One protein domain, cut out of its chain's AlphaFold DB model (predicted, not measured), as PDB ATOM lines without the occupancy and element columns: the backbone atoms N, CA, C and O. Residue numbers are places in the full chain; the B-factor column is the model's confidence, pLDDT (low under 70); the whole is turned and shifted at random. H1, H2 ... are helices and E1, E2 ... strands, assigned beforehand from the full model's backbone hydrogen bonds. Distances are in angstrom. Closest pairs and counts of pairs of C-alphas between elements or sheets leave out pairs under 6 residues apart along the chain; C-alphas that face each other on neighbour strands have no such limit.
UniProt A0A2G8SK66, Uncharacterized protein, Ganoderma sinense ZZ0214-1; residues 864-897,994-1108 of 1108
ATOM      1  N   GLU A 864      -6.368  -9.808 -57.460       37.38
ATOM      2  CA  GLU A 864      -7.623 -10.111 -58.150       37.38
ATOM      3  C   GLU A 864      -8.818  -9.574 -57.344       37.38
ATOM      4  O   GLU A 864      -8.877  -9.732 -56.122       37.38
ATOM      5  N   ASP A 865      -9.773  -8.946 -58.029       40.47
ATOM      6  CA  ASP A 865     -11.046  -8.517 -57.452       40.47
ATOM      7  C   ASP A 865     -11.897  -9.751 -57.094       40.47
ATOM      8  O   ASP A 865     -12.781 -10.185 -57.830       40.47
ATOM      9  N   THR A 866     -11.622 -10.346 -55.932       52.72
ATOM     10  CA  THR A 866     -12.437 -11.399 -55.312       52.72
ATOM     11  C   THR A 866     -13.373 -10.799 -54.260       52.72
ATOM     12  O   THR A 866     -13.390 -11.238 -53.113       52.72
ATOM     13  N   THR A 867     -14.106  -9.741 -54.603       58.56
ATOM     14  CA  THR A 867     -15.024  -9.070 -53.664       58.56
ATOM     15  C   THR A 867     -16.448  -9.626 -53.714       58.56
ATOM     16  O   THR A 867     -17.234  -9.337 -52.818       58.56
ATOM     17  N   ALA A 868     -16.802 -10.441 -54.713       66.44
ATOM     18  CA  ALA A 868     -18.138 -11.026 -54.839       66.44
ATOM     19  C   ALA A 868     -18.442 -12.040 -53.720       66.44
ATOM     20  O   ALA A 868     -17.607 -12.882 -53.399       66.44
ATOM     21  N   ALA A 869     -19.658 -11.990 -53.166       73.75
ATOM     22  CA  ALA A 869     -20.086 -12.910 -52.117       73.75
ATOM     23  C   ALA A 869     -20.070 -14.371 -52.601       73.75
ATOM     24  O   ALA A 869     -20.672 -14.703 -53.627       73.75
ATOM     25  N   LEU A 870     -19.412 -15.253 -51.845       84.06
ATOM     26  CA  LEU A 870     -19.471 -16.691 -52.093       84.06
ATOM     27  C   LEU A 870     -20.870 -17.238 -51.787       84.06
ATOM     28  O   LEU A 870     -21.585 -16.746 -50.910       84.06
ATOM     29  N   LYS A 871     -21.254 -18.292 -52.512       81.12
ATOM     30  CA  LYS A 871     -22.480 -19.043 -52.230       81.12
ATOM     31  C   LYS A 871     -22.387 -19.646 -50.824       81.12
ATOM     32  O   LYS A 871     -21.410 -20.322 -50.525       81.12
ATOM     33  N   THR A 872     -23.421 -19.439 -50.009       81.06
ATOM     34  CA  THR A 872     -23.506 -19.987 -48.651       81.06
ATOM     35  C   THR A 872     -23.396 -21.511 -48.669       81.06
ATOM     36  O   THR A 872     -24.177 -22.192 -49.339       81.06
ATOM     37  N   GLU A 873     -22.440 -22.032 -47.911       81.88
ATOM     38  CA  GLU A 873     -22.159 -23.453 -47.750       81.88
ATOM     39  C   GLU A 873     -21.788 -23.703 -46.288       81.88
ATOM     40  O   GLU A 873     -20.810 -23.153 -45.786       81.88
ATOM     41  N   TYR A 874     -22.584 -24.527 -45.608       86.81
ATOM     42  CA  TYR A 874     -22.369 -24.872 -44.209       86.81
ATOM     43  C   TYR A 874     -21.565 -26.164 -44.100       86.81
ATOM     44  O   TYR A 874     -21.941 -27.194 -44.663       86.81
ATOM     45  N   LEU A 875     -20.466 -26.094 -43.362       89.50
ATOM     46  CA  LEU A 875     -19.539 -27.188 -43.122       89.50
ATOM     47  C   LEU A 875     -19.495 -27.487 -41.628       89.50
ATOM     48  O   LEU A 875     -19.254 -26.587 -40.829       89.50
ATOM     49  N   ASP A 876     -19.654 -28.750 -41.256       90.06
ATOM     50  CA  ASP A 876     -19.387 -29.177 -39.885       90.06
ATOM     51  C   ASP A 876     -17.872 -29.173 -39.665       90.06
ATOM     52  O   ASP A 876     -17.132 -29.807 -40.421       90.06
ATOM     53  N   VAL A 877     -17.396 -28.452 -38.653       92.62
ATOM     54  CA  VAL A 877     -15.967 -28.279 -38.373       92.62
ATOM     55  C   VAL A 877     -15.638 -28.458 -36.896       92.62
ATOM     56  O   VAL A 877     -16.482 -28.288 -36.016       92.62
ATOM     57  N   ILE A 878     -14.372 -28.755 -36.620       92.38
ATOM     58  CA  ILE A 878     -13.759 -28.571 -35.300       92.38
ATOM     59  C   ILE A 878     -12.554 -27.649 -35.427       92.38
ATOM     60  O   ILE A 878     -11.812 -27.736 -36.409       92.38
ATOM     61  N   ILE A 879     -12.348 -26.781 -34.437       93.19
ATOM     62  CA  ILE A 879     -11.105 -26.015 -34.330       93.19
ATOM     63  C   ILE A 879     -10.025 -26.963 -33.813       93.19
ATOM     64  O   ILE A 879     -10.128 -27.472 -32.698       93.19
ATOM     65  N   SER A 880      -9.024 -27.238 -34.645       91.19
ATOM     66  CA  SER A 880      -7.963 -28.203 -34.351       91.19
ATOM     67  C   SER A 880      -6.728 -27.568 -33.710       91.19
ATOM     68  O   SER A 880      -5.954 -28.273 -33.072       91.19
ATOM     69  N   ASP A 881      -6.542 -26.254 -33.875       92.31
ATOM     70  CA  ASP A 881      -5.436 -25.491 -33.286       92.31
ATOM     71  C   ASP A 881      -5.771 -23.992 -33.207       92.31
ATOM     72  O   ASP A 881      -6.408 -23.454 -34.117       92.31
ATOM     73  N   VAL A 882      -5.304 -23.312 -32.152       90.75
ATOM     74  CA  VAL A 882      -5.431 -21.855 -31.950       90.75
ATOM     75  C   VAL A 882      -4.061 -21.265 -31.618       90.75
ATOM     76  O   VAL A 882      -3.481 -21.542 -30.568       90.75
ATOM     77  N   ARG A 883      -3.558 -20.397 -32.498       88.12
ATOM     78  CA  ARG A 883      -2.244 -19.746 -32.413       88.12
ATOM     79  C   ARG A 883      -2.402 -18.280 -32.049       88.12
ATOM     80  O   ARG A 883      -3.220 -17.581 -32.633       88.12
ATOM     81  N   THR A 884      -1.575 -17.801 -31.124       82.56
ATOM     82  CA  THR A 884      -1.616 -16.409 -30.636       82.56
ATOM     83  C   THR A 884      -0.380 -15.589 -31.012       82.56
ATOM     84  O   THR A 884      -0.358 -14.383 -30.803       82.56
ATOM     85  N   LYS A 885       0.665 -16.214 -31.575       76.25
ATOM     86  CA  LYS A 885       1.934 -15.556 -31.927       76.25
ATOM     87  C   LYS A 885       2.375 -15.944 -33.346       76.25
ATOM     88  O   LYS A 885       2.342 -17.133 -33.662       76.25
ATOM     89  N   PRO A 886       2.827 -14.996 -34.194       69.88
ATOM     90  CA  PRO A 886       2.941 -13.547 -33.962       69.88
ATOM     91  C   PRO A 886       1.604 -12.787 -34.036       69.88
ATOM     92  O   PRO A 886       1.562 -11.616 -33.685       69.88
ATOM     93  N   SER A 887       0.530 -13.439 -34.482       79.00
ATOM     94  CA  SER A 887      -0.830 -12.899 -34.522       79.00
ATOM     95  C   SER A 887      -1.837 -14.015 -34.247       79.00
ATOM     96  O   SER A 887      -1.512 -15.195 -34.405       79.00
ATOM     97  N   PHE A 888      -3.063 -13.645 -33.875       86.75
ATOM     98  CA  PHE A 888      -4.154 -14.602 -33.713       86.75
ATOM     99  C   PHE A 888      -4.494 -15.287 -35.048       86.75
ATOM    100  O   PHE A 888      -4.796 -14.620 -36.039       86.75
ATOM    101  N   ALA A 889      -4.443 -16.615 -35.073       87.19
ATOM    102  CA  ALA A 889      -4.826 -17.460 -36.202       87.19
ATOM    103  C   ALA A 889      -5.315 -18.812 -35.678       87.19
ATOM    104  O   ALA A 889      -4.905 -19.245 -34.605       87.19
ATOM    105  N   PHE A 890      -6.152 -19.519 -36.429       93.25
ATOM    106  CA  PHE A 890      -6.592 -20.854 -36.028       93.25
ATOM    107  C   PHE A 890      -6.641 -21.808 -37.218       93.25
ATOM    108  O   PHE A 890      -6.406 -21.438 -38.372       93.25
ATOM    109  N   SER A 891      -6.855 -23.087 -36.945       93.62
ATOM    110  CA  SER A 891      -7.004 -24.110 -37.977       93.62
ATOM    111  C   SER A 891      -8.208 -24.990 -37.703       93.62
ATOM    112  O   SER A 891      -8.615 -25.152 -36.553       93.62
ATOM    113  N   VAL A 892      -8.801 -25.512 -38.774       93.19
ATOM    114  CA  VAL A 892     -10.027 -26.308 -38.713       93.19
ATOM    115  C   VAL A 892      -9.888 -27.629 -39.454       93.19
ATOM    116  O   VAL A 892      -9.200 -27.706 -40.473       93.19
ATOM    117  N   GLN A 893     -10.596 -28.645 -38.971       92.19
ATOM    118  CA  GLN A 893     -10.849 -29.897 -39.688       92.19
ATOM    119  C   GLN A 893     -12.338 -29.985 -40.043       92.19
ATOM    120  O   GLN A 893     -13.184 -29.648 -39.215       92.19
ATOM    121  N   VAL A 894     -12.664 -30.452 -41.252       89.62
ATOM    122  CA  VAL A 894     -14.049 -30.545 -41.755       89.62
ATOM    123  C   VAL A 894     -14.614 -31.956 -41.547       89.62
ATOM    124  O   VAL A 894     -14.168 -32.901 -42.200       89.62
ATOM    125  N   LEU A 895     -15.626 -32.087 -40.681       83.56
ATOM    126  CA  LEU A 895     -16.191 -33.341 -40.154       83.56
ATOM    127  C   LEU A 895     -16.865 -34.243 -41.200       83.56
ATOM    128  O   LEU A 895     -16.733 -35.461 -41.119       83.56
ATOM    129  N   ASN A 896     -17.550 -33.676 -42.197       69.25
ATOM    130  CA  ASN A 896     -18.401 -34.436 -43.130       69.25
ATOM    131  C   ASN A 896     -17.694 -34.922 -44.407       69.25
ATOM    132  O   ASN A 896     -18.351 -35.290 -45.381       69.25
ATOM    133  N   THR A 897     -16.362 -34.926 -44.429       64.88
ATOM    134  CA  THR A 897     -15.593 -35.441 -45.569       64.88
ATOM    135  C   THR A 897     -15.078 -36.853 -45.288       64.88
ATOM    136  O   THR A 897     -14.742 -37.195 -44.154       64.88
ATOM    137  N   PHE A 994     -15.180 -11.102 -41.447       93.12
ATOM    138  CA  PHE A 994     -15.627  -9.732 -41.126       93.12
ATOM    139  C   PHE A 994     -15.034  -9.080 -39.876       93.12
ATOM    140  O   PHE A 994     -15.031  -7.854 -39.788       93.12
ATOM    141  N   VAL A 995     -14.544  -9.863 -38.920       93.19
ATOM    142  CA  VAL A 995     -14.087  -9.389 -37.614       93.19
ATOM    143  C   VAL A 995     -12.656  -9.837 -37.348       93.19
ATOM    144  O   VAL A 995     -12.188 -10.840 -37.892       93.19
ATOM    145  N   LYS A 996     -11.967  -9.103 -36.481       91.75
ATOM    146  CA  LYS A 996     -10.686  -9.487 -35.886       91.75
ATOM    147  C   LYS A 996     -10.810  -9.369 -34.370       91.75
ATOM    148  O   LYS A 996     -11.494  -8.467 -33.891       91.75
ATOM    149  N   LEU A 997     -10.176 -10.269 -33.619       92.00
ATOM    150  CA  LEU A 997     -10.060 -10.079 -32.171       92.00
ATOM    151  C   LEU A 997      -9.292  -8.783 -31.884       92.00
ATOM    152  O   LEU A 997      -8.505  -8.333 -32.725       92.00
ATOM    153  N   VAL A 998      -9.518  -8.196 -30.711       89.69
ATOM    154  CA  VAL A 998      -8.689  -7.080 -30.237       89.69
ATOM    155  C   VAL A 998      -7.212  -7.486 -30.262       89.69
ATOM    156  O   VAL A 998      -6.863  -8.630 -29.952       89.69
ATOM    157  N   GLY A 999      -6.348  -6.589 -30.741       83.81
ATOM    158  CA  GLY A 999      -4.932  -6.896 -30.927       83.81
ATOM    159  C   GLY A 999      -4.185  -6.996 -29.600       83.81
ATOM    160  O   GLY A 999      -4.715  -6.649 -28.550       83.81
ATOM    161  N   SER A1000      -2.943  -7.478 -29.651       81.25
ATOM    162  CA  SER A1000      -2.082  -7.686 -28.473       81.25
ATOM    163  C   SER A1000      -1.765  -6.411 -27.680       81.25
ATOM    164  O   SER A1000      -1.250  -6.483 -26.572       81.25
ATOM    165  N   GLU A1001      -2.019  -5.250 -28.276       81.75
ATOM    166  CA  GLU A1001      -1.925  -3.926 -27.670       81.75
ATOM    167  C   GLU A1001      -3.082  -3.601 -26.711       81.75
ATOM    168  O   GLU A1001      -2.948  -2.693 -25.894       81.75
ATOM    169  N   SER A1002      -4.201  -4.326 -26.795       83.75
ATOM    170  CA  SER A1002      -5.359  -4.149 -25.920       83.75
ATOM    171  C   SER A1002      -5.192  -4.934 -24.620       83.75
ATOM    172  O   SER A1002      -4.777  -6.092 -24.644       83.75
ATOM    173  N   GLU A1003      -5.602  -4.343 -23.493       86.69
ATOM    174  CA  GLU A1003      -5.659  -5.049 -22.205       86.69
ATOM    175  C   GLU A1003      -6.652  -6.221 -22.203       86.69
ATOM    176  O   GLU A1003      -6.499  -7.119 -21.391       86.69
ATOM    177  N   TYR A1004      -7.589  -6.255 -23.162       89.06
ATOM    178  CA  TYR A1004      -8.597  -7.308 -23.324       89.06
ATOM    179  C   TYR A1004      -8.172  -8.433 -24.287       89.06
ATOM    180  O   TYR A1004      -8.998  -9.271 -24.663       89.06
ATOM    181  N   HIS A1005      -6.924  -8.434 -24.778       89.81
ATOM    182  CA  HIS A1005      -6.453  -9.426 -25.755       89.81
ATOM    183  C   HIS A1005      -6.517 -10.855 -25.226       89.81
ATOM    184  O   HIS A1005      -7.013 -11.750 -25.917       89.81
ATOM    185  N   ASP A1006      -6.024 -11.064 -24.009       88.69
ATOM    186  CA  ASP A1006      -5.961 -12.393 -23.416       88.69
ATOM    187  C   ASP A1006      -7.381 -12.910 -23.118       88.69
ATOM    188  O   ASP A1006      -7.706 -14.041 -23.491       88.69
ATOM    189  N   GLU A1007      -8.279 -12.061 -22.602       92.94
ATOM    190  CA  GLU A1007      -9.695 -12.398 -22.412       92.94
ATOM    191  C   GLU A1007     -10.410 -12.692 -23.735       92.94
ATOM    192  O   GLU A1007     -11.223 -13.616 -23.801       92.94
ATOM    193  N   ALA A1008     -10.107 -11.955 -24.806       92.81
ATOM    194  CA  ALA A1008     -10.696 -12.186 -26.123       92.81
ATOM    195  C   ALA A1008     -10.285 -13.543 -26.710       92.81
ATOM    196  O   ALA A1008     -11.119 -14.267 -27.269       92.81
ATOM    197  N   VAL A1009      -9.010 -13.915 -26.568       92.19
ATOM    198  CA  VAL A1009      -8.503 -15.228 -26.986       92.19
ATOM    199  C   VAL A1009      -9.131 -16.340 -26.148       92.19
ATOM    200  O   VAL A1009      -9.591 -17.339 -26.709       92.19
ATOM    201  N   ASP A1010      -9.191 -16.177 -24.828       92.06
ATOM    202  CA  ASP A1010      -9.775 -17.176 -23.931       92.06
ATOM    203  C   ASP A1010     -11.278 -17.328 -24.149       92.06
ATOM    204  O   ASP A1010     -11.806 -18.445 -24.129       92.06
ATOM    205  N   ARG A1011     -11.974 -16.235 -24.474       93.81
ATOM    206  CA  ARG A1011     -13.379 -16.282 -24.872       93.81
ATOM    207  C   ARG A1011     -13.567 -17.044 -26.178       93.81
ATOM    208  O   ARG A1011     -14.443 -17.907 -26.249       93.81
ATOM    209  N   PHE A1012     -12.738 -16.784 -27.190       94.62
ATOM    210  CA  PHE A1012     -12.773 -17.544 -28.440       94.62
ATOM    211  C   PHE A1012     -12.524 -19.041 -28.201       94.62
ATOM    212  O   PHE A1012     -13.271 -19.871 -28.725       94.62
ATOM    213  N   ARG A1013     -11.532 -19.399 -27.373       92.88
ATOM    214  CA  ARG A1013     -11.282 -20.795 -26.974       92.88
ATOM    215  C   ARG A1013     -12.494 -21.405 -26.283       92.88
ATOM    216  O   ARG A1013     -12.942 -22.472 -26.683       92.88
ATOM    217  N   ALA A1014     -13.089 -20.709 -25.315       90.62
ATOM    218  CA  ALA A1014     -14.254 -21.198 -24.585       90.62
ATOM    219  C   ALA A1014     -15.466 -21.473 -25.495       90.62
ATOM    220  O   ALA A1014     -16.237 -22.401 -25.225       90.62
ATOM    221  N   LEU A1015     -15.642 -20.677 -26.556       90.75
ATOM    222  CA  LEU A1015     -16.724 -20.827 -27.533       90.75
ATOM    223  C   LEU A1015     -16.446 -21.898 -28.593       90.75
ATOM    224  O   LEU A1015     -17.398 -22.450 -29.136       90.75
ATOM    225  N   CYS A1016     -15.180 -22.204 -28.887       91.50
ATOM    226  CA  CYS A1016     -14.838 -23.003 -30.064       91.50
ATOM    227  C   CYS A1016     -14.058 -24.297 -29.785       91.50
ATOM    228  O   CYS A1016     -14.235 -25.287 -30.496       91.50
ATOM    229  N   GLU A1017     -13.171 -24.306 -28.795       85.62
ATOM    230  CA  GLU A1017     -12.243 -25.408 -28.548       85.62
ATOM    231  C   GLU A1017     -12.979 -26.632 -27.981       85.62
ATOM    232  O   GLU A1017     -13.818 -26.529 -27.086       85.62
ATOM    233  N   GLY A1018     -12.712 -27.813 -28.548       81.25
ATOM    234  CA  GLY A1018     -13.375 -29.062 -28.154       81.25
ATOM    235  C   GLY A1018     -14.857 -29.174 -28.548       81.25
ATOM    236  O   GLY A1018     -15.492 -30.176 -28.207       81.25
ATOM    237  N   ARG A1019     -15.418 -28.197 -29.277       88.56
ATOM    238  CA  ARG A1019     -16.815 -28.204 -29.743       88.56
ATOM    239  C   ARG A1019     -16.917 -28.544 -31.229       88.56
ATOM    240  O   ARG A1019     -16.040 -28.205 -32.019       88.56
ATOM    241  N   LYS A1020     -18.018 -29.196 -31.615       90.38
ATOM    242  CA  LYS A1020     -18.410 -29.356 -33.022       90.38
ATOM    243  C   LYS A1020     -19.206 -28.127 -33.435       90.38
ATOM    244  O   LYS A1020     -20.266 -27.879 -32.868       90.38
ATOM    245  N   LEU A1021     -18.682 -27.378 -34.393       92.50
ATOM    246  CA  LEU A1021     -19.271 -26.138 -34.879       92.50
ATOM    247  C   LEU A1021     -19.767 -26.316 -36.310       92.50
ATOM    248  O   LEU A1021     -19.337 -27.222 -37.021       92.50
ATOM    249  N   ILE A1022     -20.622 -25.401 -36.742       91.25
ATOM    250  CA  ILE A1022     -20.941 -25.212 -38.155       91.25
ATOM    251  C   ILE A1022     -20.169 -23.977 -38.629       91.25
ATOM    252  O   ILE A1022     -20.130 -22.962 -37.938       91.25
ATOM    253  N   ALA A1023     -19.546 -24.039 -39.800       92.31
ATOM    254  CA  ALA A1023     -18.839 -22.923 -40.415       92.31
ATOM    255  C   ALA A1023     -19.408 -22.616 -41.799       92.31
ATOM    256  O   ALA A1023     -19.637 -23.524 -42.590       92.31
ATOM    257  N   ASN A1024     -19.577 -21.334 -42.114       91.56
ATOM    258  CA  ASN A1024     -19.777 -20.863 -43.482       91.56
ATOM    259  C   ASN A1024     -18.495 -20.201 -43.996       91.56
ATOM    260  O   ASN A1024     -17.909 -19.373 -43.294       91.56
ATOM    261  N   ILE A1025     -18.077 -20.535 -45.220       92.38
ATOM    262  CA  ILE A1025     -16.933 -19.887 -45.872       92.38
ATOM    263  C   ILE A1025     -17.432 -18.645 -46.612       92.38
ATOM    264  O   ILE A1025     -18.050 -18.759 -47.669       92.38
ATOM    265  N   ASP A1026     -17.148 -17.454 -46.082       89.12
ATOM    266  CA  ASP A1026     -17.550 -16.201 -46.738       89.12
ATOM    267  C   ASP A1026     -16.521 -15.726 -47.774       89.12
ATOM    268  O   ASP A1026     -16.888 -15.045 -48.724       89.12
ATOM    269  N   GLN A1027     -15.244 -16.098 -47.620       89.88
ATOM    270  CA  GLN A1027     -14.178 -15.776 -48.576       89.88
ATOM    271  C   GLN A1027     -13.011 -16.772 -48.481       89.88
ATOM    272  O   GLN A1027     -12.805 -17.419 -47.450       89.88
ATOM    273  N   LYS A1028     -12.218 -16.881 -49.555       86.12
ATOM    274  CA  LYS A1028     -10.943 -17.614 -49.582       86.12
ATOM    275  C   LYS A1028      -9.812 -16.689 -50.043       86.12
ATOM    276  O   LYS A1028      -9.974 -15.991 -51.040       86.12
ATOM    277  N   GLU A1029      -8.679 -16.722 -49.344       82.00
ATOM    278  CA  GLU A1029      -7.441 -16.017 -49.706       82.00
ATOM    279  C   GLU A1029      -6.307 -17.048 -49.812       82.00
ATOM    280  O   GLU A1029      -5.677 -17.437 -48.828       82.00
ATOM    281  N   GLY A1030      -6.107 -17.602 -51.013       82.12
ATOM    282  CA  GLY A1030      -5.224 -18.757 -51.201       82.12
ATOM    283  C   GLY A1030      -5.655 -19.952 -50.323       82.12
ATOM    284  O   GLY A1030      -6.793 -20.411 -50.453       82.12
ATOM    285  N   PRO A1031      -4.781 -20.492 -49.446       78.38
ATOM    286  CA  PRO A1031      -5.131 -21.578 -48.526       78.38
ATOM    287  C   PRO A1031      -5.913 -21.122 -47.278       78.38
ATOM    288  O   PRO A1031      -6.361 -21.981 -46.522       78.38
ATOM    289  N   LEU A1032      -6.069 -19.810 -47.052       86.19
ATOM    290  CA  LEU A1032      -6.733 -19.248 -45.876       86.19
ATOM    291  C   LEU A1032      -8.251 -19.193 -46.081       86.19
ATOM    292  O   LEU A1032      -8.746 -18.665 -47.081       86.19
ATOM    293  N   HIS A1033      -9.007 -19.729 -45.125       90.75
ATOM    294  CA  HIS A1033     -10.470 -19.676 -45.128       90.75
ATOM    295  C   HIS A1033     -10.986 -18.603 -44.172       90.75
ATOM    296  O   HIS A1033     -10.620 -18.569 -42.999       90.75
ATOM    297  N   HIS A1034     -11.858 -17.731 -44.670       92.19
ATOM    298  CA  HIS A1034     -12.547 -16.751 -43.842       92.19
ATOM    299  C   HIS A1034     -13.881 -17.358 -43.422       92.19
ATOM    300  O   HIS A1034     -14.747 -17.618 -44.267       92.19
ATOM    301  N   LEU A1035     -14.001 -17.646 -42.128       93.38
ATOM    302  CA  LEU A1035     -15.084 -18.443 -41.572       93.38
ATOM    303  C   LEU A1035     -16.002 -17.614 -40.681       93.38
ATOM    304  O   LEU A1035     -15.567 -16.919 -39.757       93.38
ATOM    305  N   ARG A1036     -17.299 -17.770 -40.915       92.31
ATOM    306  CA  ARG A1036     -18.335 -17.421 -39.949       92.31
ATOM    307  C   ARG A1036     -18.735 -18.679 -39.203       92.31
ATOM    308  O   ARG A1036     -19.170 -19.642 -39.830       92.31
ATOM    309  N   LEU A1037     -18.532 -18.670 -37.891       93.12
ATOM    310  CA  LEU A1037     -18.707 -19.837 -37.032       93.12
ATOM    311  C   LEU A1037     -20.039 -19.768 -36.281       93.12
ATOM    312  O   LEU A1037     -20.455 -18.703 -35.826       93.12
ATOM    313  N   PHE A1038     -20.680 -20.919 -36.129       90.38
ATOM    314  CA  PHE A1038     -21.969 -21.091 -35.477       90.38
ATOM    315  C   PHE A1038     -21.883 -22.252 -34.482       90.38
ATOM    316  O   PHE A1038     -21.354 -23.317 -34.815       90.38
ATOM    317  N   ASP A1039     -22.426 -22.061 -33.279       86.62
ATOM    318  CA  ASP A1039     -22.609 -23.145 -32.315       86.62
ATOM    319  C   ASP A1039     -23.988 -23.793 -32.560       86.62
ATOM    320  O   ASP A1039     -25.012 -23.144 -32.337       86.62
ATOM    321  N   PRO A1040     -24.059 -25.054 -33.032       82.06
ATOM    322  CA  PRO A1040     -25.332 -25.725 -33.294       82.06
ATOM    323  C   PRO A1040     -26.160 -25.983 -32.024       82.06
ATOM    324  O   PRO A1040     -27.335 -26.328 -32.130       82.06
ATOM    325  N   SER A1041     -25.568 -25.848 -30.830       78.38
ATOM    326  CA  SER A1041     -26.282 -25.970 -29.554       78.38
ATOM    327  C   SER A1041     -26.993 -24.682 -29.121       78.38
ATOM    328  O   SER A1041     -27.819 -24.727 -28.206       78.38
ATOM    329  N   ASP A1042     -26.734 -23.554 -29.790       73.69
ATOM    330  CA  ASP A1042     -27.412 -22.295 -29.504       73.69
ATOM    331  C   ASP A1042     -28.778 -22.220 -30.206       73.69
ATOM    332  O   ASP A1042     -28.897 -22.113 -31.430       73.69
ATOM    333  N   SER A1043     -29.844 -22.233 -29.404       54.81
ATOM    334  CA  SER A1043     -31.231 -22.103 -29.865       54.81
ATOM    335  C   SER A1043     -31.521 -20.818 -30.659       54.81
ATOM    336  O   SER A1043     -32.462 -20.809 -31.453       54.81
ATOM    337  N   ALA A1044     -30.718 -19.756 -30.498       56.16
ATOM    338  CA  ALA A1044     -30.851 -18.517 -31.265       56.16
ATOM    339  C   ALA A1044     -30.356 -18.655 -32.721       56.16
ATOM    340  O   ALA A1044     -30.898 -18.005 -33.617       56.16
ATOM    341  N   ALA A1045     -29.389 -19.543 -32.978       55.50
ATOM    342  CA  ALA A1045     -28.864 -19.823 -34.317       55.50
ATOM    343  C   ALA A1045     -29.777 -20.757 -35.141       55.50
ATOM    344  O   ALA A1045     -29.681 -20.811 -36.366       55.50
ATOM    345  N   ALA A1046     -30.703 -21.473 -34.489       52.59
ATOM    346  CA  ALA A1046     -31.477 -22.558 -35.092       52.59
ATOM    347  C   ALA A1046     -32.785 -22.145 -35.810       52.59
ATOM    348  O   ALA A1046     -33.531 -23.030 -36.237       52.59
ATOM    349  N   GLY A1047     -33.094 -20.849 -36.004       54.12
ATOM    350  CA  GLY A1047     -34.263 -20.515 -36.842       54.12
ATOM    351  C   GLY A1047     -34.770 -19.076 -36.994       54.12
ATOM    352  O   GLY A1047     -35.740 -18.912 -37.731       54.12
ATOM    353  N   SER A1048     -34.201 -18.040 -36.361       60.00
ATOM    354  CA  SER A1048     -34.768 -16.671 -36.445       60.00
ATOM    355  C   SER A1048     -33.850 -15.594 -37.038       60.00
ATOM    356  O   SER A1048     -34.362 -14.689 -37.695       60.00
ATOM    357  N   ASP A1049     -32.524 -15.687 -36.879       73.81
ATOM    358  CA  ASP A1049     -31.567 -14.718 -37.435       73.81
ATOM    359  C   ASP A1049     -30.392 -15.423 -38.150       73.81
ATOM    360  O   ASP A1049     -29.531 -15.999 -37.485       73.81
ATOM    361  N   PRO A1050     -30.300 -15.365 -39.496       71.25
ATOM    362  CA  PRO A1050     -29.222 -16.002 -40.261       71.25
ATOM    363  C   PRO A1050     -27.845 -15.328 -40.088       71.25
ATOM    364  O   PRO A1050     -26.852 -15.806 -40.643       71.25
ATOM    365  N   TYR A1051     -27.767 -14.211 -39.357       81.56
ATOM    366  CA  TYR A1051     -26.526 -13.492 -39.060       81.56
ATOM    367  C   TYR A1051     -26.040 -13.689 -37.613       81.56
ATOM    368  O   TYR A1051     -24.948 -13.223 -37.275       81.56
ATOM    369  N   ALA A1052     -26.800 -14.400 -36.769       83.62
ATOM    370  CA  ALA A1052     -26.343 -14.816 -35.446       83.62
ATOM    371  C   ALA A1052     -25.158 -15.781 -35.594       83.62
ATOM    372  O   ALA A1052     -25.280 -16.828 -36.220       83.62
ATOM    373  N   SER A1053     -23.987 -15.396 -35.088       91.75
ATOM    374  CA  SER A1053     -22.743 -16.158 -35.227       91.75
ATOM    375  C   SER A1053     -21.791 -15.822 -34.088       91.75
ATOM    376  O   SER A1053     -21.828 -14.705 -33.569       91.75
ATOM    377  N   ILE A1054     -20.867 -16.737 -33.787       93.50
ATOM    378  CA  ILE A1054     -19.799 -16.528 -32.798       93.50
ATOM    379  C   ILE A1054     -19.011 -15.250 -33.128       93.50
ATOM    380  O   ILE A1054     -18.635 -14.493 -32.237       93.50
ATOM    381  N   ASN A1055     -18.817 -14.955 -34.419       94.12
ATOM    382  CA  ASN A1055     -18.180 -13.724 -34.891       94.12
ATOM    383  C   ASN A1055     -18.912 -12.464 -34.389       94.12
ATOM    384  O   ASN A1055     -18.266 -11.512 -33.956       94.12
ATOM    385  N   ALA A1056     -20.247 -12.450 -34.449       92.19
ATOM    386  CA  ALA A1056     -21.065 -11.326 -33.999       92.19
ATOM    387  C   ALA A1056     -21.170 -11.250 -32.467       92.19
ATOM    388  O   ALA A1056     -21.280 -10.146 -31.928       92.19
ATOM    389  N   ASP A1057     -21.108 -12.391 -31.774       92.44
ATOM    390  CA  ASP A1057     -21.091 -12.451 -30.309       92.44
ATOM    391  C   ASP A1057     -19.794 -11.897 -29.727       92.44
ATOM    392  O   ASP A1057     -19.840 -11.095 -28.798       92.44
ATOM    393  N   LEU A1058     -18.647 -12.221 -30.328       94.38
ATOM    394  CA  LEU A1058     -17.354 -11.657 -29.926       94.38
ATOM    395  C   LEU A1058     -17.327 -10.126 -30.060       94.38
ATOM    396  O   LEU A1058     -16.729  -9.445 -29.233       94.38
ATOM    397  N   VAL A1059     -18.010  -9.571 -31.068       94.19
ATOM    398  CA  VAL A1059     -18.175  -8.114 -31.212       94.19
ATOM    399  C   VAL A1059     -19.132  -7.554 -30.158       94.19
ATOM    400  O   VAL A1059     -18.838  -6.532 -29.547       94.19
ATOM    401  N   ARG A1060     -20.262  -8.229 -29.907       92.75
ATOM    402  CA  ARG A1060     -21.261  -7.827 -28.898       92.75
ATOM    403  C   ARG A1060     -20.681  -7.797 -27.481       92.75
ATOM    404  O   ARG A1060     -21.118  -6.998 -26.661       92.75
ATOM    405  N   GLU A1061     -19.722  -8.671 -27.200       93.88
ATOM    406  CA  GLU A1061     -19.033  -8.778 -25.910       93.88
ATOM    407  C   GLU A1061     -17.801  -7.863 -25.800       93.88
ATOM    408  O   GLU A1061     -17.161  -7.831 -24.755       93.88
ATOM    409  N   GLY A1062     -17.473  -7.098 -26.849       91.75
ATOM    410  CA  GLY A1062     -16.339  -6.170 -26.837       91.75
ATOM    411  C   GLY A1062     -14.967  -6.843 -26.937       91.75
ATOM    412  O   GLY A1062     -13.973  -6.248 -26.529       91.75
ATOM    413  N   PHE A1063     -14.898  -8.062 -27.484       94.31
ATOM    414  CA  PHE A1063     -13.662  -8.836 -27.679       94.31
ATOM    415  C   PHE A1063     -13.163  -8.849 -29.135       94.31
ATOM    416  O   PHE A1063     -12.054  -9.306 -29.417       94.31
ATOM    417  N   ALA A1064     -13.957  -8.341 -30.079       92.81
ATOM    418  CA  ALA A1064     -13.594  -8.230 -31.488       92.81
ATOM    419  C   ALA A1064     -14.051  -6.898 -32.096       92.81
ATOM    420  O   ALA A1064     -15.082  -6.350 -31.709       92.81
ATOM    421  N   THR A1065     -13.306  -6.408 -33.087       91.00
ATOM    422  CA  THR A1065     -13.661  -5.248 -33.917       91.00
ATOM    423  C   THR A1065     -13.952  -5.678 -35.351       91.00
ATOM    424  O   THR A1065     -13.547  -6.756 -35.801       91.00
ATOM    425  N   VAL A1066     -14.662  -4.835 -36.104       91.06
ATOM    426  CA  VAL A1066     -14.897  -5.070 -37.536       91.06
ATOM    427  C   VAL A1066     -13.594  -4.841 -38.299       91.06
ATOM    428  O   VAL A1066     -13.001  -3.764 -38.238       91.06
ATOM    429  N   ASP A1067     -13.154  -5.832 -39.072       88.12
ATOM    430  CA  ASP A1067     -11.905  -5.749 -39.825       88.12
ATOM    431  C   ASP A1067     -12.083  -4.996 -41.151       88.12
ATOM    432  O   ASP A1067     -12.096  -5.574 -42.239       88.12
ATOM    433  N   LYS A1068     -12.212  -3.669 -41.061       81.38
ATOM    434  CA  LYS A1068     -12.399  -2.780 -42.221       81.38
ATOM    435  C   LYS A1068     -11.224  -2.834 -43.212       81.38
ATOM    436  O   LYS A1068     -11.433  -2.631 -44.403       81.38
ATOM    437  N   LYS A1069      -9.998  -3.102 -42.735       77.06
ATOM    438  CA  LYS A1069      -8.768  -3.095 -43.553       77.06
ATOM    439  C   LYS A1069      -8.479  -4.469 -44.181       77.06
ATOM    440  O   LYS A1069      -8.080  -4.530 -45.341       77.06
ATOM    441  N   GLY A1070      -8.695  -5.564 -43.449       74.00
ATOM    442  CA  GLY A1070      -8.407  -6.929 -43.903       74.00
ATOM    443  C   GLY A1070      -9.596  -7.695 -44.499       74.00
ATOM    444  O   GLY A1070      -9.401  -8.802 -44.998       74.00
ATOM    445  N   CYS A1071     -10.813  -7.134 -44.500       83.69
ATOM    446  CA  CYS A1071     -12.011  -7.740 -45.094       83.69
ATOM    447  C   CYS A1071     -12.524  -6.936 -46.306       83.69
ATOM    448  O   CYS A1071     -13.555  -6.268 -46.244       83.69
ATOM    449  N   ARG A1072     -11.833  -7.031 -47.451       82.88
ATOM    450  CA  ARG A1072     -12.168  -6.272 -48.681       82.88
ATOM    451  C   ARG A1072     -13.551  -6.583 -49.279       82.88
ATOM    452  O   ARG A1072     -14.070  -5.802 -50.064       82.88
ATOM    453  N   TYR A1073     -14.151  -7.704 -48.890       87.12
ATOM    454  CA  TYR A1073     -15.468  -8.174 -49.335       87.12
ATOM    455  C   TYR A1073     -16.601  -7.820 -48.350       87.12
ATOM    456  O   TYR A1073     -17.730  -8.271 -48.520       87.12
ATOM    457  N   LEU A1074     -16.327  -7.018 -47.310       85.31
ATOM    458  CA  LEU A1074     -17.307  -6.660 -46.274       85.31
ATOM    459  C   LEU A1074     -18.576  -6.006 -46.858       85.31
ATOM    460  O   LEU A1074     -19.685  -6.311 -46.422       85.31
ATOM    461  N   SER A1075     -18.425  -5.159 -47.882       83.38
ATOM    462  CA  SER A1075     -19.531  -4.477 -48.575       83.38
ATOM    463  C   SER A1075     -20.493  -5.429 -49.293       83.38
ATOM    464  O   SER A1075     -21.665  -5.098 -49.467       83.38
ATOM    465  N   SER A1076     -20.034  -6.627 -49.652       87.12
ATOM    466  CA  SER A1076     -20.843  -7.649 -50.324       87.12
ATOM    467  C   SER A1076     -21.799  -8.384 -49.381       87.12
ATOM    468  O   SER A1076     -22.648  -9.145 -49.841       87.12
ATOM    469  N   TYR A1077     -21.711  -8.128 -48.070       89.00
ATOM    470  CA  TYR A1077     -22.556  -8.732 -47.038       89.00
ATOM    471  C   TYR A1077     -23.298  -7.660 -46.216       89.00
ATOM    472  O   TYR A1077     -23.110  -7.574 -44.998       89.00
ATOM    473  N   PRO A1078     -24.185  -6.848 -46.829       86.62
ATOM    474  CA  PRO A1078     -24.821  -5.708 -46.158       86.62
ATOM    475  C   PRO A1078     -25.652  -6.107 -44.929       86.62
ATOM    476  O   PRO A1078     -25.683  -5.378 -43.939       86.62
ATOM    477  N   GLY A1079     -26.285  -7.287 -44.949       87.12
ATOM    478  CA  GLY A1079     -27.015  -7.816 -43.793       87.12
ATOM    479  C   GLY A1079     -26.105  -8.137 -42.603       87.12
ATOM    480  O   GLY A1079     -26.454  -7.829 -41.466       87.12
ATOM    481  N   MET A1080     -24.903  -8.661 -42.864       90.62
ATOM    482  CA  MET A1080     -23.914  -8.915 -41.817       90.62
ATOM    483  C   MET A1080     -23.322  -7.610 -41.279       90.62
ATOM    484  O   MET A1080     -23.184  -7.456 -40.072       90.62
ATOM    485  N   VAL A1081     -23.030  -6.638 -42.150       89.44
ATOM    486  CA  VAL A1081     -22.560  -5.309 -41.720       89.44
ATOM    487  C   VAL A1081     -23.549  -4.673 -40.748       89.44
ATOM    488  O   VAL A1081     -23.143  -4.206 -39.685       89.44
ATOM    489  N   LYS A1082     -24.848  -4.720 -41.068       90.38
ATOM    490  CA  LYS A1082     -25.902  -4.223 -40.179       90.38
ATOM    491  C   LYS A1082     -25.903  -4.954 -38.830       90.38
ATOM    492  O   LYS A1082     -25.944  -4.302 -37.792       90.38
ATOM    493  N   LYS A1083     -25.792  -6.287 -38.832       92.12
ATOM    494  CA  LYS A1083     -25.739  -7.087 -37.599       92.12
ATOM    495  C   LYS A1083     -24.534  -6.733 -36.722       92.12
ATOM    496  O   LYS A1083     -24.680  -6.587 -35.514       92.12
ATOM    497  N   LEU A1084     -23.354  -6.562 -37.318       92.56
ATOM    498  CA  LEU A1084     -22.140  -6.192 -36.584       92.56
ATOM    499  C   LEU A1084     -22.245  -4.781 -35.988       92.56
ATOM    500  O   LEU A1084     -21.815  -4.570 -34.858       92.56
ATOM    501  N   GLN A1085     -22.866  -3.833 -36.697       91.44
ATOM    502  CA  GLN A1085     -23.158  -2.497 -36.160       91.44
ATOM    503  C   GLN A1085     -24.118  -2.550 -34.963       91.44
ATOM    504  O   GLN A1085     -23.897  -1.856 -33.971       91.44
ATOM    505  N   GLU A1086     -25.151  -3.394 -35.024       92.25
ATOM    506  CA  GLU A1086     -26.053  -3.643 -33.891       92.25
ATOM    507  C   GLU A1086     -25.295  -4.244 -32.695       92.25
ATOM    508  O   GLU A1086     -25.463  -3.771 -31.570       92.25
ATOM    509  N   SER A1087     -24.411  -5.223 -32.927       93.56
ATOM    510  CA  SER A1087     -23.544  -5.794 -31.884       93.56
ATOM    511  C   SER A1087     -22.632  -4.745 -31.240       93.56
ATOM    512  O   SER A1087     -22.545  -4.706 -30.015       93.56
ATOM    513  N   ILE A1088     -22.008  -3.859 -32.027       91.81
ATOM    514  CA  ILE A1088     -21.177  -2.757 -31.503       91.81
ATOM    515  C   ILE A1088     -22.014  -1.809 -30.637       91.81
ATOM    516  O   ILE A1088     -21.587  -1.425 -29.550       91.81
ATOM    517  N   ALA A1089     -23.213  -1.430 -31.091       90.00
ATOM    518  CA  ALA A1089     -24.088  -0.536 -30.333       90.00
ATOM    519  C   ALA A1089     -24.482  -1.137 -28.972       90.00
ATOM    520  O   ALA A1089     -24.546  -0.417 -27.975       90.00
ATOM    521  N   ILE A1090     -24.703  -2.456 -28.919       91.25
ATOM    522  CA  ILE A1090     -24.947  -3.188 -27.671       91.25
ATOM    523  C   ILE A1090     -23.693  -3.184 -26.790       91.25
ATOM    524  O   ILE A1090     -23.798  -2.822 -25.623       91.25
ATOM    525  N   ALA A1091     -22.519  -3.505 -27.343       91.44
ATOM    526  CA  ALA A1091     -21.260  -3.519 -26.595       91.44
ATOM    527  C   ALA A1091     -20.950  -2.153 -25.954       91.44
ATOM    528  O   ALA A1091     -20.612  -2.087 -24.773       91.44
ATOM    529  N   LYS A1092     -21.159  -1.052 -26.695       89.00
ATOM    530  CA  LYS A1092     -21.011   0.330 -26.199       89.00
ATOM    531  C   LYS A1092     -22.018   0.673 -25.103       89.00
ATOM    532  O   LYS A1092     -21.656   1.271 -24.094       89.00
ATOM    533  N   ARG A1093     -23.289   0.295 -25.287       90.81
ATOM    534  CA  ARG A1093     -24.349   0.518 -24.289       90.81
ATOM    535  C   ARG A1093     -24.058  -0.233 -22.990       90.81
ATOM    536  O   ARG A1093     -24.254   0.326 -21.912       90.81
ATOM    537  N   ASP A1094     -23.598  -1.473 -23.109       91.69
ATOM    538  CA  ASP A1094     -23.372  -2.380 -21.983       91.69
ATOM    539  C   ASP A1094     -21.961  -2.222 -21.383       91.69
ATOM    540  O   ASP A1094     -21.661  -2.858 -20.376       91.69
ATOM    541  N   ARG A1095     -21.117  -1.349 -21.964       88.94
ATOM    542  CA  ARG A1095     -19.709  -1.124 -21.588       88.94
ATOM    543  C   ARG A1095     -18.908  -2.429 -21.513       88.94
ATOM    544  O   ARG A1095     -18.182  -2.674 -20.556       88.94
ATOM    545  N   ALA A1096     -19.098  -3.292 -22.509       87.94
ATOM    546  CA  ALA A1096     -18.498  -4.620 -22.554       87.94
ATOM    547  C   ALA A1096     -17.094  -4.592 -23.180       87.94
ATOM    548  O   ALA A1096     -16.880  -3.924 -24.197       87.94
ATOM    549  N   GLY A1097     -16.161  -5.352 -22.595       88.25
ATOM    550  CA  GLY A1097     -14.795  -5.534 -23.097       88.25
ATOM    551  C   GLY A1097     -14.093  -4.203 -23.342       88.25
ATOM    552  O   GLY A1097     -14.105  -3.326 -22.483       88.25
ATOM    553  N   MET A1098     -13.572  -4.011 -24.556       87.81
ATOM    554  CA  MET A1098     -12.853  -2.788 -24.934       87.81
ATOM    555  C   MET A1098     -13.640  -1.480 -24.726       87.81
ATOM    556  O   MET A1098     -13.033  -0.419 -24.705       87.81
ATOM    557  N   PHE A1099     -14.968  -1.520 -24.559       87.12
ATOM    558  CA  PHE A1099     -15.806  -0.334 -24.346       87.12
ATOM    559  C   PHE A1099     -16.045   0.018 -22.863       87.12
ATOM    560  O   PHE A1099     -16.871   0.887 -22.574       87.12
ATOM    561  N   GLU A1100     -15.364  -0.632 -21.910       85.31
ATOM    562  CA  GLU A1100     -15.535  -0.396 -20.464       85.31
ATOM    563  C   GLU A1100     -15.295   1.074 -20.064       85.31
ATOM    564  O   GLU A1100     -16.060   1.651 -19.279       85.31
ATOM    565  N   PHE A1101     -14.270   1.700 -20.655       80.44
ATOM    566  CA  PHE A1101     -13.800   3.047 -20.307       80.44
ATOM    567  C   PHE A1101     -14.148   4.147 -21.327       80.44
ATOM    568  O   PHE A1101     -13.827   5.311 -21.084       80.44
ATOM    569  N   GLY A1102     -14.831   3.832 -22.433       70.88
ATOM    570  CA  GLY A1102     -15.164   4.802 -23.488       70.88
ATOM    571  C   GLY A1102     -15.122   4.202 -24.897       70.88
ATOM    572  O   GLY A1102     -14.963   2.996 -25.056       70.88
ATOM    573  N   ASP A1103     -15.307   5.033 -25.926       70.06
ATOM    574  CA  ASP A1103     -15.247   4.593 -27.325       70.06
ATOM    575  C   ASP A1103     -13.794   4.528 -27.809       70.06
ATOM    576  O   ASP A1103     -13.158   5.555 -28.019       70.06
ATOM    577  N   VAL A1104     -13.264   3.316 -27.976       65.25
ATOM    578  CA  VAL A1104     -11.878   3.088 -28.425       65.25
ATOM    579  C   VAL A1104     -11.734   3.255 -29.948       65.25
ATOM    580  O   VAL A1104     -10.620   3.338 -30.448       65.25
ATOM    581  N   GLU A1105     -12.839   3.345 -30.706       59.66
ATOM    582  CA  GLU A1105     -12.794   3.548 -32.166       59.66
ATOM    583  C   GLU A1105     -12.718   5.034 -32.597       59.66
ATOM    584  O   GLU A1105     -12.661   5.293 -33.799       59.66
ATOM    585  N   GLU A1106     -12.740   6.014 -31.678       47.94
ATOM    586  CA  GLU A1106     -12.644   7.449 -32.036       47.94
ATOM    587  C   GLU A1106     -11.204   7.947 -32.290       47.94
ATOM    588  O   GLU A1106     -11.046   8.997 -32.912       47.94
ATOM    589  N   ASP A1107     -10.171   7.185 -31.905       42.91
ATOM    590  CA  ASP A1107      -8.755   7.594 -31.992       42.91
ATOM    591  C   ASP A1107      -7.904   6.816 -33.037       42.91
ATOM    592  O   ASP A1107      -6.678   6.950 -33.029       42.91
ATOM    593  N   ASP A1108      -8.513   6.054 -33.967       41.66
ATOM    594  CA  ASP A1108      -7.809   5.161 -34.931       41.66
ATOM    595  C   ASP A1108      -8.184   5.323 -36.427       41.66
ATOM    596  O   ASP A1108      -9.393   5.328 -36.774       41.66
TER     597      ASP A1108
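This is residues 864 to 897 and 994 to 1108 of the 1108 residues of an uncharacterized protein of Ganoderma sinense ZZ0214-1 (UniProt A0A2G8SK66). A strongly twisted four-stranded sheet, E2 E1 E4 E5, is curled like part of a barrel, and H1 packs beside its strands. Next to this lies a second part, in which H2 is placed between H1 and the longest helix, H3, near a small ladder of two short strands, E3 and E6. The printed part has 149 residues, with named elements in the order E1 E2 E3 H1 E4 E5 H2 E6 H3; both sheets are antiparallel and the class is mixed, helices and strands. The whole is compact, with a radius of gyration of the C-alphas of 15.0 A and spans of 46 by 35 by 33 A.

E1, residues 874 to 883, begins at C-alpha 874 (-22.369, -24.872, -44.209), bends by 63 degrees at residue 880 and is 23.9 A long. E2 is residues 889 to 894, 16.9 A, and E3 is residues 995 to 997, 6.8 A. H1, residues 1005 to 1016, measures 16.5 A. E4, residues 1020 to 1029, bends by 73 degrees at residue 1026 and spans 24.0 A; E5, residues 1032 to 1038, spans 18.5 A. H2 is residues 1054 to 1060, 9.6 A, and E6 is residues 1064 to 1066, 6.9 A. H3, residues 1078 to 1094, is 24.4 A long and ends at C-alpha 1094 (-23.372, -2.380, -21.983).

E1 and E2 form a hairpin, with N 880 and O 891 2.9 A apart. E1 and E4 are antiparallel, with N 875 and O 1023 at 2.8 A. E4 and E5 form a second hairpin, with N 1024 and O 1036 at 2.9 A. H1 is on this sheet at a height of 7.1 A, over none of its strands; its C-alpha of Cys 1016 is 6.4 A from that of Ile 879, the closest pair with E1. H2 only grazes the sheet, with its residues 1054 to 1056. H1 and H2 touch, closest at the C-alphas of Leu 1015 and Ile 1054, 7.5 A apart, at a steep tilt of 40 degrees, opposite ways. H2 and H3 touch, closest at the C-alphas of Arg 1060 and Ser 1087, 4.3 A apart, at a steep tilt of 44 degrees, the same way. E3 and E6 are antiparallel, with N 996 and O 1065 at 2.9 A. The closest C-alphas of H2 and E6 are those of Leu 1058 and Ala 1064, 5.3 A apart. H1 and H3 are apart, and H3 is not on the four-stranded sheet. In H1, H2 and H3 every O i to N i+4 pair is within hydrogen-bond range.

The C-alphas of Thr 897 and Phe 1101, the two farthest apart, are 46.1 A from each other. Residues 898 to 993 are not printed, and C-alphas 897 and 994 are 26.1 A apart across the cut. The links E5 to H2, 15 residues, and E6 to H3, 11 residues, are long. The mean pLDDT of the printed part is 83.7; under 70 are residues 864 to 868, 886, 896 to 897, 1043 to 1048 and 1104 to 1108, the last of which is the chain's last residue.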